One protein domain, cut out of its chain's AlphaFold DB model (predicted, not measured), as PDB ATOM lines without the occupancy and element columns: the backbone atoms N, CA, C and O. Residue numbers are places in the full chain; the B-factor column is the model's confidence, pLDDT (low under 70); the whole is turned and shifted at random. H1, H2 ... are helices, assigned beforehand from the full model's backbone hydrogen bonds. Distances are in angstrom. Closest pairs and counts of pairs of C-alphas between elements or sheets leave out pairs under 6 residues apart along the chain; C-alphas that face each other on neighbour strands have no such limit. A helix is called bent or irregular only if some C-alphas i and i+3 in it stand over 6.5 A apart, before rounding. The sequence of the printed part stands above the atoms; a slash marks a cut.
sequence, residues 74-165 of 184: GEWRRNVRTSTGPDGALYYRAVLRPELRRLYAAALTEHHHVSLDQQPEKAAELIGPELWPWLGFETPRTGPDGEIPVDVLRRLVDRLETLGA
ATOM      1  N   GLY A  74     -18.274  21.542 -31.834       80.38
ATOM      2  CA  GLY A  74     -17.381  22.296 -30.947       80.38
ATOM      3  C   GLY A  74     -16.326  21.437 -30.239       80.38
ATOM      4  O   GLY A  74     -15.187  21.872 -30.079       80.38
ATOM      5  N   GLU A  75     -16.672  20.209 -29.853       81.69
ATOM      6  CA  GLU A  75     -15.731  19.253 -29.265       81.69
ATOM      7  C   GLU A  75     -14.753  18.741 -30.321       81.69
ATOM      8  O   GLU A  75     -13.549  18.750 -30.082       81.69
ATOM      9  N   TRP A  76     -15.242  18.445 -31.528       84.88
ATOM     10  CA  TRP A  76     -14.397  18.055 -32.657       84.88
ATOM     11  C   TRP A  76     -13.373  19.143 -33.014       84.88
ATOM     12  O   TRP A  76     -12.174  18.882 -33.097       84.88
ATOM     13  N   ARG A  77     -13.816  20.407 -33.113       84.12
ATOM     14  CA  ARG A  77     -12.927  21.559 -33.351       84.12
ATOM     15  C   ARG A  77     -11.860  21.698 -32.264       84.12
ATOM     16  O   ARG A  77     -10.709  21.999 -32.578       84.12
ATOM     17  N   ARG A  78     -12.231  21.502 -30.994       86.00
ATOM     18  CA  ARG A  78     -11.283  21.536 -29.872       86.00
ATOM     19  C   ARG A  78     -10.254  20.417 -30.008       86.00
ATOM     20  O   ARG A  78      -9.067  20.693 -29.893       86.00
ATOM     21  N   ASN A  79     -10.703  19.197 -30.294       86.50
ATOM     22  CA  ASN A  79      -9.843  18.024 -30.394       86.50
ATOM     23  C   ASN A  79      -8.817  18.165 -31.530       86.50
ATOM     24  O   ASN A  79      -7.635  17.880 -31.333       86.50
ATOM     25  N   VAL A  80      -9.242  18.681 -32.688       86.62
ATOM     26  CA  VAL A  80      -8.343  19.002 -33.809       86.62
ATOM     27  C   VAL A  80      -7.323  20.057 -33.407       86.62
ATOM     28  O   VAL A  80      -6.128  19.824 -33.553       86.62
ATOM     29  N   ARG A  81      -7.778  21.184 -32.846       85.94
ATOM     30  CA  ARG A  81      -6.893  22.293 -32.461       85.94
ATOM     31  C   ARG A  81      -5.821  21.858 -31.461       85.94
ATOM     32  O   ARG A  81      -4.685  22.300 -31.569       85.94
ATOM     33  N   THR A  82      -6.174  21.012 -30.493       84.50
ATOM     34  CA  THR A  82      -5.209  20.484 -29.518       84.50
ATOM     35  C   THR A  82      -4.234  19.497 -30.164       84.50
ATOM     36  O   THR A  82      -3.054  19.511 -29.834       84.50
ATOM     37  N   SER A  83      -4.694  18.680 -31.120       82.25
ATOM     38  CA  SER A  83      -3.847  17.707 -31.836       82.25
ATOM     39  C   SER A  83      -2.820  18.351 -32.774       82.25
ATOM     40  O   SER A  83      -1.838  17.710 -33.134       82.25
ATOM     41  N   THR A  84      -3.052  19.594 -33.198       83.88
ATOM     42  CA  THR A  84      -2.145  20.364 -34.066       83.88
ATOM     43  C   THR A  84      -1.295  21.371 -33.286       83.88
ATOM     44  O   THR A  84      -0.694  22.245 -33.897       83.88
ATOM     45  N   GLY A  85      -1.322  21.325 -31.952       82.00
ATOM     46  CA  GLY A  85      -0.509  22.184 -31.090       82.00
ATOM     47  C   GLY A  85       0.747  21.478 -30.559       82.00
ATOM     48  O   GLY A  85       0.970  20.316 -30.900       82.00
ATOM     49  N   PRO A  86       1.499  22.132 -29.655       74.25
ATOM     50  CA  PRO A  86       2.797  21.656 -29.154       74.25
ATOM     51  C   PRO A  86       2.764  20.287 -28.448       74.25
ATOM     52  O   PRO A  86       3.742  19.558 -28.468       74.25
ATOM     53  N   ASP A  87       1.624  19.893 -27.866       72.56
ATOM     54  CA  ASP A  87       1.411  18.564 -27.253       72.56
ATOM     55  C   ASP A  87       0.576  17.623 -28.152       72.56
ATOM     56  O   ASP A  87      -0.056  16.654 -27.703       72.56
ATOM     57  N   GLY A  88       0.536  17.925 -29.450       78.00
ATOM     58  CA  GLY A  88      -0.393  17.354 -30.415       78.00
ATOM     59  C   GLY A  88      -0.295  15.839 -30.574       78.00
ATOM     60  O   GLY A  88      -1.318  15.169 -30.715       78.00
ATOM     61  N   ALA A  89       0.907  15.268 -30.467       80.44
ATOM     62  CA  ALA A  89       1.169  13.835 -30.605       80.44
ATOM     63  C   ALA A  89       0.421  13.010 -29.564       80.44
ATOM     64  O   ALA A  89      -0.193  11.992 -29.896       80.44
ATOM     65  N   LEU A  90       0.502  13.424 -28.297       79.31
ATOM     66  CA  LEU A  90      -0.144  12.719 -27.196       79.31
ATOM     67  C   LEU A  90      -1.657  12.800 -27.354       79.31
ATOM     68  O   LEU A  90      -2.344  11.779 -27.289       79.31
ATOM     69  N   TYR A  91      -2.163  14.000 -27.642       81.06
ATOM     70  CA  TYR A  91      -3.592  14.222 -27.802       81.06
ATOM     71  C   TYR A  91      -4.163  13.485 -29.019       81.06
ATOM     72  O   TYR A  91      -5.233  12.882 -28.946       81.06
ATOM     73  N   TYR A  92      -3.427  13.448 -30.124       83.56
ATOM     74  CA  TYR A  92      -3.806  12.673 -31.292       83.56
ATOM     75  C   TYR A  92      -3.887  11.186 -30.995       83.56
ATOM     76  O   TYR A  92      -4.886  10.552 -31.318       83.56
ATOM     77  N   ARG A  93      -2.854  10.619 -30.362       81.25
ATOM     78  CA  ARG A  93      -2.820   9.191 -30.029       81.25
ATOM     79  C   ARG A  93      -3.968   8.807 -29.103       81.25
ATOM     80  O   ARG A  93      -4.563   7.752 -29.304       81.25
ATOM     81  N   ALA A  94      -4.268   9.659 -28.124       82.00
ATOM     82  CA  ALA A  94      -5.278   9.398 -27.107       82.00
ATOM     83  C   ALA A  94      -6.717   9.660 -27.583       82.00
ATOM     84  O   ALA A  94      -7.621   8.940 -27.177       82.00
ATOM     85  N   VAL A  95      -6.942  10.680 -28.420       82.94
ATOM     86  CA  VAL A  95      -8.291  11.182 -28.735       82.94
ATOM     87  C   VAL A  95      -8.593  11.133 -30.230       82.94
ATOM     88  O   VAL A  95      -9.537  10.462 -30.643       82.94
ATOM     89  N   LEU A  96      -7.797  11.810 -31.065       85.94
ATOM     90  CA  LEU A  96      -8.163  12.012 -32.475       85.94
ATOM     91  C   LEU A  96      -7.983  10.750 -33.336       85.94
ATOM     92  O   LEU A  96      -8.814  10.459 -34.194       85.94
ATOM     93  N   ARG A  97      -6.922   9.968 -33.113       87.19
ATOM     94  CA  ARG A  97      -6.633   8.742 -33.872       87.19
ATOM     95  C   ARG A  97      -7.708   7.668 -33.676       87.19
ATOM     96  O   ARG A  97      -8.135   7.107 -34.686       87.19
ATOM     97  N   PRO A  98      -8.194   7.380 -32.454       85.69
ATOM     98  CA  PRO A  98      -9.345   6.499 -32.265       85.69
ATOM     99  C   PRO A  98     -10.601   6.962 -33.014       85.69
ATOM    100  O   PRO A  98     -11.265   6.137 -33.641       85.69
ATOM    101  N   GLU A  99     -10.919   8.262 -32.985       85.81
ATOM    102  CA  GLU A  99     -12.079   8.818 -33.697       85.81
ATOM    103  C   GLU A  99     -11.942   8.651 -35.217       85.81
ATOM    104  O   GLU A  99     -12.847   8.124 -35.865       85.81
ATOM    105  N   LEU A 100     -10.783   9.005 -35.782       89.31
ATOM    106  CA  LEU A 100     -10.501   8.831 -37.209       89.31
ATOM    107  C   LEU A 100     -10.548   7.357 -37.625       89.31
ATOM    108  O   LEU A 100     -11.182   7.026 -38.623       89.31
ATOM    109  N   ARG A 101      -9.942   6.449 -36.848       90.44
ATOM    110  CA  ARG A 101      -9.982   5.006 -37.136       90.44
ATOM    111  C   ARG A 101     -11.411   4.466 -37.178       90.44
ATOM    112  O   ARG A 101     -11.704   3.647 -38.041       90.44
ATOM    113  N   ARG A 102     -12.311   4.937 -36.306       86.94
ATOM    114  CA  ARG A 102     -13.733   4.547 -36.340       86.94
ATOM    115  C   ARG A 102     -14.418   5.008 -37.625       86.94
ATOM    116  O   ARG A 102     -15.133   4.216 -38.231       86.94
ATOM    117  N   LEU A 103     -14.175   6.247 -38.056       89.56
ATOM    118  CA  LEU A 103     -14.739   6.776 -39.301       89.56
ATOM    119  C   LEU A 103     -14.240   6.000 -40.525       89.56
ATOM    120  O   LEU A 103     -15.036   5.594 -41.367       89.56
ATOM    121  N   TYR A 104     -12.936   5.725 -40.590       92.06
ATOM    122  CA  TYR A 104     -12.355   4.912 -41.658       92.06
ATOM    123  C   TYR A 104     -12.863   3.472 -41.643       92.06
ATOM    124  O   TYR A 104     -13.170   2.928 -42.699       92.06
ATOM    125  N   ALA A 105     -12.979   2.854 -40.466       91.25
ATOM    126  CA  ALA A 105     -13.531   1.511 -40.344       91.25
ATOM    127  C   ALA A 105     -14.980   1.454 -40.845       91.25
ATOM    128  O   ALA A 105     -15.327   0.520 -41.565       91.25
ATOM    129  N   ALA A 106     -15.797   2.460 -40.518       90.19
ATOM    130  CA  ALA A 106     -17.164   2.572 -41.014       90.19
ATOM    131  C   ALA A 106     -17.190   2.710 -42.544       90.19
ATOM    132  O   ALA A 106     -17.777   1.865 -43.214       90.19
ATOM    133  N   ALA A 107     -16.467   3.686 -43.103       90.44
ATOM    134  CA  ALA A 107     -16.438   3.933 -44.545       90.44
ATOM    135  C   ALA A 107     -15.914   2.726 -45.349       90.44
ATOM    136  O   ALA A 107     -16.484   2.358 -46.377       90.44
ATOM    137  N   LEU A 108     -14.847   2.070 -44.878       91.94
ATOM    138  CA  LEU A 108     -14.288   0.884 -45.535       91.94
ATOM    139  C   LEU A 108     -15.224  -0.323 -45.458       91.94
ATOM    140  O   LEU A 108     -15.340  -1.063 -46.434       91.94
ATOM    141  N   THR A 109     -15.907  -0.520 -44.330       91.00
ATOM    142  CA  THR A 109     -16.849  -1.636 -44.166       91.00
ATOM    143  C   THR A 109     -18.099  -1.424 -45.017       91.00
ATOM    144  O   THR A 109     -18.554  -2.356 -45.683       91.00
ATOM    145  N   GLU A 110     -18.629  -0.201 -45.025       87.81
ATOM    146  CA  GLU A 110     -19.862   0.161 -45.723       87.81
ATOM    147  C   GLU A 110     -19.687   0.170 -47.246       87.81
ATOM    148  O   GLU A 110     -20.459  -0.472 -47.954       87.81
ATOM    149  N   HIS A 111     -18.652   0.840 -47.761       90.00
ATOM    150  CA  HIS A 111     -18.508   1.057 -49.207       90.00
ATOM    151  C   HIS A 111     -17.554   0.081 -49.899       90.00
ATOM    152  O   HIS A 111     -17.660  -0.129 -51.112       90.00
ATOM    153  N   HIS A 112     -16.624  -0.522 -49.153       88.12
ATOM    154  CA  HIS A 112     -15.584  -1.392 -49.718       88.12
ATOM    155  C   HIS A 112     -15.597  -2.815 -49.151       88.12
ATOM    156  O   HIS A 112     -14.864  -3.658 -49.657       88.12
ATOM    157  N   HIS A 113     -16.433  -3.107 -48.147       91.38
ATOM    158  CA  HIS A 113     -16.487  -4.392 -47.434       91.38
ATOM    159  C   HIS A 113     -15.125  -4.867 -46.897       91.38
ATOM    160  O   HIS A 113     -14.870  -6.067 -46.756       91.38
ATOM    161  N   VAL A 114     -14.239  -3.920 -46.580       91.44
ATOM    162  CA  VAL A 114     -12.919  -4.186 -46.004       91.44
ATOM    163  C   VAL A 114     -12.936  -3.810 -44.529       91.44
ATOM    164  O   VAL A 114     -13.270  -2.688 -44.160       91.44
ATOM    165  N   SER A 115     -12.538  -4.753 -43.676       87.69
ATOM    166  CA  SER A 115     -12.338  -4.491 -42.250       87.69
ATOM    167  C   SER A 115     -10.953  -3.893 -42.018       87.69
ATOM    168  O   SER A 115      -9.952  -4.502 -42.394       87.69
ATOM    169  N   LEU A 116     -10.902  -2.736 -41.350       86.81
ATOM    170  CA  LEU A 116      -9.654  -2.047 -40.994       86.81
ATOM    171  C   LEU A 116      -8.716  -2.928 -40.146       86.81
ATOM    172  O   LEU A 116      -7.501  -2.869 -40.319       86.81
ATOM    173  N   ASP A 117      -9.279  -3.745 -39.249       85.44
ATOM    174  CA  ASP A 117      -8.510  -4.543 -38.286       85.44
ATOM    175  C   ASP A 117      -8.230  -5.968 -38.775       85.44
ATOM    176  O   ASP A 117      -7.144  -6.490 -38.544       85.44
ATOM    177  N   GLN A 118      -9.186  -6.605 -39.463       86.56
ATOM    178  CA  GLN A 118      -9.015  -7.988 -39.932       86.56
ATOM    179  C   GLN A 118      -8.288  -8.084 -41.277       86.56
ATOM    180  O   GLN A 118      -7.727  -9.129 -41.596       86.56
ATOM    181  N   GLN A 119      -8.317  -7.022 -42.088       87.69
ATOM    182  CA  GLN A 119      -7.690  -6.979 -43.412       87.69
ATOM    183  C   GLN A 119      -6.787  -5.735 -43.541       87.69
ATOM    184  O   GLN A 119      -7.022  -4.898 -44.418       87.69
ATOM    185  N   PRO A 120      -5.749  -5.593 -42.688       88.62
ATOM    186  CA  PRO A 120      -4.933  -4.380 -42.621       88.62
ATOM    187  C   PRO A 120      -4.169  -4.105 -43.918       88.62
ATOM    188  O   PRO A 120      -4.009  -2.951 -44.289       88.62
ATOM    189  N   GLU A 121      -3.748  -5.143 -44.642       89.44
ATOM    190  CA  GLU A 121      -3.034  -5.004 -45.919       89.44
ATOM    191  C   GLU A 121      -3.921  -4.361 -46.994       89.44
ATOM    192  O   GLU A 121      -3.548  -3.356 -47.597       89.44
ATOM    193  N   LYS A 122      -5.147  -4.872 -47.169       89.69
ATOM    194  CA  LYS A 122      -6.123  -4.299 -48.110       89.69
ATOM    195  C   LYS A 122      -6.593  -2.916 -47.676       89.69
ATOM    196  O   LYS A 122      -6.826  -2.045 -48.509       89.69
ATOM    197  N   ALA A 123      -6.744  -2.698 -46.370       91.31
ATOM    198  CA  ALA A 123      -7.079  -1.383 -45.846       91.31
ATOM    199  C   ALA A 123      -5.955  -0.370 -46.118       91.31
ATOM    200  O   ALA A 123      -6.243   0.751 -46.528       91.31
ATOM    201  N   ALA A 124      -4.689  -0.765 -45.959       91.62
ATOM    202  CA  ALA A 124      -3.530   0.065 -46.277       91.62
ATOM    203  C   ALA A 124      -3.458   0.409 -47.769       91.62
ATOM    204  O   ALA A 124      -3.160   1.549 -48.112       91.62
ATOM    205  N   GLU A 125      -3.783  -0.540 -48.649       93.19
ATOM    206  CA  GLU A 125      -3.875  -0.310 -50.094       93.19
ATOM    207  C   GLU A 125      -4.968   0.716 -50.438       93.19
ATOM    208  O   GLU A 125      -4.723   1.678 -51.168       93.19
ATOM    209  N   LEU A 126      -6.161   0.572 -49.848       92.69
ATOM    210  CA  LEU A 126      -7.274   1.501 -50.059       92.69
ATOM    211  C   LEU A 126      -7.034   2.876 -49.430       92.69
ATOM    212  O   LEU A 126      -7.486   3.884 -49.964       92.69
ATOM    213  N   ILE A 127      -6.339   2.966 -48.304       91.88
ATOM    214  CA  ILE A 127      -6.046   4.245 -47.648       91.88
ATOM    215  C   ILE A 127      -4.864   4.947 -48.328       91.88
ATOM    216  O   ILE A 127      -4.900   6.164 -48.510       91.88
ATOM    217  N   GLY A 128      -3.862   4.182 -48.749       91.88
ATOM    218  CA  GLY A 128      -2.615   4.651 -49.338       91.88
ATOM    219  C   GLY A 128      -1.439   4.598 -48.348       91.88
ATOM    220  O   GLY A 128      -1.608   4.891 -47.157       91.88
ATOM    221  N   PRO A 129      -0.220   4.281 -48.826       87.19
ATOM    222  CA  PRO A 129       0.952   4.048 -47.976       87.19
ATOM    223  C   PRO A 129       1.442   5.299 -47.236       87.19
ATOM    224  O   PRO A 129       2.052   5.182 -46.180       87.19
ATOM    225  N   GLU A 130       1.162   6.499 -47.748       86.75
ATOM    226  CA  GLU A 130       1.536   7.758 -47.086       86.75
ATOM    227  C   GLU A 130       0.677   8.054 -45.848       86.75
ATOM    228  O   GLU A 130       1.142   8.654 -44.879       86.75
ATOM    229  N   LEU A 131      -0.590   7.634 -45.881       89.44
ATOM    230  CA  LEU A 131      -1.584   7.920 -44.845       89.44
ATOM    231  C   LEU A 131      -1.721   6.767 -43.849       89.44
ATOM    232  O   LEU A 131      -2.059   6.992 -42.686       89.44
ATOM    233  N   TRP A 132      -1.407   5.542 -44.276       89.81
ATOM    234  CA  TRP A 132      -1.477   4.352 -43.436       89.81
ATOM    235  C   TRP A 132      -0.701   4.460 -42.110       89.81
ATOM    236  O   TRP A 132      -1.281   4.089 -41.096       89.81
ATOM    237  N   PRO A 133       0.518   5.032 -42.024       88.19
ATOM    238  CA  PRO A 133       1.233   5.173 -40.751       88.19
ATOM    239  C   PRO A 133       0.469   5.962 -39.683       88.19
ATOM    240  O   PRO A 133       0.721   5.794 -38.496       88.19
ATOM    241  N   TRP A 134      -0.475   6.814 -40.083       86.88
ATOM    242  CA  TRP A 134      -1.287   7.613 -39.166       86.88
ATOM    243  C   TRP A 134      -2.480   6.830 -38.600       86.88
ATOM    244  O   TRP A 134      -2.942   7.095 -37.489       86.88
ATOM    245  N   LEU A 135      -2.937   5.807 -39.324       86.50
ATOM    246  CA  LEU A 135      -4.134   5.033 -38.998       86.50
ATOM    247  C   LEU A 135      -3.855   3.579 -38.619       86.50
ATOM    248  O   LEU A 135      -4.659   3.024 -37.880       86.50
ATOM    249  N   GLY A 136      -2.768   2.971 -39.096       80.12
ATOM    250  CA  GLY A 136      -2.392   1.568 -38.886       80.12
ATOM    251  C   GLY A 136      -2.081   1.250 -37.425       80.12
ATOM    252  O   GLY A 136      -2.218   2.114 -36.573       80.12
ATOM    253  N   PHE A 137      -1.689   0.015 -37.098       70.38
ATOM    254  CA  PHE A 137      -1.391  -0.368 -35.706       70.38
ATOM    255  C   PHE A 137      -0.153   0.343 -35.157       70.38
ATOM    256  O   PHE A 137      -0.152   0.819 -34.017       70.38
ATOM    257  N   GLU A 138       0.870   0.482 -35.996       70.56
ATOM    258  CA  GLU A 138       2.086   1.198 -35.649       70.56
ATOM    259  C   GLU A 138       1.795   2.678 -35.417       70.56
ATOM    260  O   GLU A 138       0.998   3.309 -36.111       70.56
ATOM    261  N   THR A 139       2.413   3.222 -34.374       63.53
ATOM    262  CA  THR A 139       2.232   4.628 -34.028       63.53
ATOM    263  C   THR A 139       3.153   5.466 -34.909       63.53
ATOM    264  O   THR A 139       4.359   5.200 -34.925       63.53
ATOM    265  N   PRO A 140       2.636   6.491 -35.608       67.88
ATOM    266  CA  PRO A 140       3.466   7.319 -36.468       67.88
ATOM    267  C   PRO A 140       4.539   8.028 -35.637       67.88
ATOM    268  O   PRO A 140       4.296   8.475 -34.504       67.88
ATOM    269  N   ARG A 141       5.735   8.155 -36.221       64.31
ATOM    270  CA  ARG A 141       6.752   9.076 -35.711       64.31
ATOM    271  C   ARG A 141       6.251  10.493 -35.967       64.31
ATOM    272  O   ARG A 141       6.200  10.946 -37.104       64.31
ATOM    273  N   THR A 142       5.819  11.148 -34.901       65.56
ATOM    274  CA  THR A 142       5.492  12.576 -34.891       65.56
ATOM    275  C   THR A 142       6.782  13.394 -34.968       65.56
ATOM    276  O   THR A 142       7.859  12.855 -34.695       65.56
ATOM    277  N   GLY A 143       6.687  14.660 -35.385       58.78
ATOM    278  CA  GLY A 143       7.849  15.543 -35.535       58.78
ATOM    279  C   GLY A 143       8.643  15.738 -34.231       58.78
ATOM    280  O   GLY A 143       8.200  15.278 -33.176       58.78
ATOM    281  N   PRO A 144       9.803  16.419 -34.278       53.53
ATOM    282  CA  PRO A 144      10.643  16.679 -33.101       53.53
ATOM    283  C   PRO A 144       9.878  17.354 -31.951       53.53
ATOM    284  O   PRO A 144      10.137  17.039 -30.794       53.53
ATOM    285  N   ASP A 145       8.878  18.173 -32.282       58.16
ATOM    286  CA  ASP A 145       8.011  18.870 -31.324       58.16
ATOM    287  C   ASP A 145       6.726  18.095 -30.989       58.16
ATOM    288  O   ASP A 145       5.845  18.596 -30.308       58.16
ATOM    289  N   GLY A 146       6.557  16.872 -31.499       64.00
ATOM    290  CA  GLY A 146       5.332  16.097 -31.305       64.00
ATOM    291  C   GLY A 146       4.117  16.634 -32.072       64.00
ATOM    292  O   GLY A 146       3.032  16.082 -31.943       64.00
ATOM    293  N   GLU A 147       4.251  17.663 -32.902       69.50
ATOM    294  CA  GLU A 147       3.113  18.197 -33.648       69.50
ATOM    295  C   GLU A 147       2.690  17.279 -34.802       69.50
ATOM    296  O   GLU A 147       3.494  16.547 -35.400       69.50
ATOM    297  N   ILE A 148       1.400  17.336 -35.134       75.38
ATOM    298  CA  ILE A 148       0.861  16.703 -36.336       75.38
ATOM    299  C   ILE A 148       0.726  17.749 -37.427       75.38
ATOM    300  O   ILE A 148      -0.007  18.723 -37.230       75.38
ATOM    301  N   PRO A 149       1.354  17.536 -38.599       81.38
ATOM    302  CA  PRO A 149       1.210  18.458 -39.709       81.38
ATOM    303  C   PRO A 149      -0.259  18.574 -40.121       81.38
ATOM    304  O   PRO A 149      -0.912  17.576 -40.440       81.38
ATOM    305  N   VAL A 150      -0.775  19.801 -40.161       84.06
ATOM    306  CA  VAL A 150      -2.167  20.088 -40.548       84.06
ATOM    307  C   VAL A 150      -2.489  19.519 -41.936       84.06
ATOM    308  O   VAL A 150      -3.585  19.005 -42.160       84.06
ATOM    309  N   ASP A 151      -1.515  19.522 -42.847       87.19
ATOM    310  CA  ASP A 151      -1.662  18.982 -44.203       87.19
ATOM    311  C   ASP A 151      -1.890  17.469 -44.234       87.19
ATOM    312  O   ASP A 151      -2.545  16.954 -45.138       87.19
ATOM    313  N   VAL A 152      -1.367  16.731 -43.252       88.12
ATOM    314  CA  VAL A 152      -1.647  15.296 -43.116       88.12
ATOM    315  C   VAL A 152      -3.094  15.095 -42.694       88.12
ATOM    316  O   VAL A 152      -3.788  14.267 -43.279       88.12
ATOM    317  N   LEU A 153      -3.572  15.870 -41.717       88.31
ATOM    318  CA  LEU A 153      -4.954  15.765 -41.261       88.31
ATOM    319  C   LEU A 153      -5.942  16.117 -42.379       88.31
ATOM    320  O   LEU A 153      -6.927  15.406 -42.557       88.31
ATOM    321  N   ARG A 154      -5.648  17.156 -43.173       90.06
ATOM    322  CA  ARG A 154      -6.428  17.494 -44.371       90.06
ATOM    323  C   ARG A 154      -6.468  16.322 -45.354       90.06
ATOM    324  O   ARG A 154      -7.553  15.876 -45.701       90.06
ATOM    325  N   ARG A 155      -5.309  15.754 -45.712       92.56
ATOM    326  CA  ARG A 155      -5.241  14.599 -46.625       92.56
ATOM    327  C   ARG A 155      -5.983  13.366 -46.101       92.56
ATOM    328  O   ARG A 155      -6.564  12.633 -46.895       92.56
ATOM    329  N   LEU A 156      -5.985  13.133 -44.787       92.06
ATOM    330  CA  LEU A 156      -6.783  12.070 -44.169       92.06
ATOM    331  C   LEU A 156      -8.284  12.331 -44.350       92.06
ATOM    332  O   LEU A 156      -9.017  11.442 -44.767       92.06
ATOM    333  N   VAL A 157      -8.754  13.548 -44.085       91.56
ATOM    334  CA  VAL A 157     -10.173  13.882 -44.276       91.56
ATOM    335  C   VAL A 157     -10.571  13.764 -45.750       91.56
ATOM    336  O   VAL A 157     -11.528  13.058 -46.053       91.56
ATOM    337  N   ASP A 158      -9.785  14.326 -46.671       93.81
ATOM    338  CA  ASP A 158     -10.050  14.246 -48.115       93.81
ATOM    339  C   ASP A 158     -10.105  12.783 -48.596       93.81
ATOM    340  O   ASP A 158     -10.957  12.385 -49.402       93.81
ATOM    341  N   ARG A 159      -9.207  11.932 -48.077       94.12
ATOM    342  CA  ARG A 159      -9.203  10.504 -48.407       94.12
ATOM    343  C   ARG A 159     -10.411   9.782 -47.824       94.12
ATOM    344  O   ARG A 159     -10.972   8.930 -48.510       94.12
ATOM    345  N   LEU A 160     -10.809  10.099 -46.595       92.75
ATOM    346  CA  LEU A 160     -12.009   9.543 -45.973       92.75
ATOM    347  C   LEU A 160     -13.260   9.889 -46.788       92.75
ATOM    348  O   LEU A 160     -14.057   8.998 -47.069       92.75
ATOM    349  N   GLU A 161     -13.402  11.142 -47.217       90.81
ATOM    350  CA  GLU A 161     -14.507  11.583 -48.079       90.81
ATOM    351  C   GLU A 161     -14.512  10.830 -49.414       90.81
ATOM    352  O   GLU A 161     -15.555  10.359 -49.863       90.81
ATOM    353  N   THR A 162     -13.336  10.624 -50.011       93.00
ATOM    354  CA  THR A 162     -13.190   9.838 -51.246       93.00
ATOM    355  C   THR A 162     -13.592   8.371 -51.054       93.00
ATOM    356  O   THR A 162     -14.194   7.771 -51.942       93.00
ATOM    357  N   LEU A 163     -13.263   7.774 -49.904       90.62
ATOM    358  CA  LEU A 163     -13.622   6.390 -49.579       90.62
ATOM    359  C   LEU A 163     -15.109   6.233 -49.243       90.62
ATOM    360  O   LEU A 163     -15.674   5.182 -49.539       90.62
ATOM    361  N   GLY A 164     -15.708   7.254 -48.626       83.31
ATOM    362  CA  GLY A 164     -17.122   7.317 -48.255       83.31
ATOM    363  C   GLY A 164     -18.056   7.729 -49.393       83.31
ATOM    364  O   GLY A 164     -19.270   7.574 -49.290       83.31
ATOM    365  N   ALA A 165     -17.517   8.262 -50.490       79.62
ATOM    366  CA  ALA A 165     -18.324   8.600 -51.647       79.62
ATOM    367  C   ALA A 165     -18.949   7.313 -52.223       79.62
ATOM    368  O   ALA A 165     -18.216   6.382 -52.584       79.62
TER     369      ALA A 165
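What this domain is: This is residues 74 to 165 of the 184 residues of an uncharacterized protein of Streptomyces malaysiensis (UniProt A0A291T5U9). Two long helices, H2 and H5, run side by side the same way and meet toward their last residues; H1 slants off the beginning of H2, and short H3 and H4 lie along one side of the pair. The printed part has 92 residues, with five named helices, H1 to H5 in chain order, that hold 62 of them, and no named strand; the class is all helix, and the whole is compact, with a radius of gyration of the C-alphas of 12.9 A and spans of 37 by 28 by 20 A.

Where its parts are: H1 is residues 74 to 83, from C-alpha 74 at (-17.381, 22.296, -30.947). H2, 88 to 112, is 30.9 A long, with a kink of 46 degrees near residue 95, and only just irregular: C-alphas 94 and 97 are 6.9 A apart. H3 is 120 to 127, H4 132 to 135. H5, 150 to 164, 21.1 A long, ends at C-alpha 164 (-17.122, 7.317, -48.255).

How they stand to each other: H2, the hub, touches H1 (closest C-alphas Ser 83 and Tyr 92, 5.1 A; steep tilt, 61 degrees, opposite ways), H4 (Arg 101 and Leu 135, 6.1 A) and H5 (Ala 107 and Gly 164, 5.1 A; shallow tilt, 18 degrees). H3 is close to but not clearly touching H2: C-alphas 108 and 123, 7.6 A. Every O i to N i+4 pair is within hydrogen-bond range in H1, H3 and H5, 19 of 21 in H2; H4 is too short.

The domain as a whole: There is no cut. The link H4 to H5 is long; pLDDT is under 70 at residues 139 to 147.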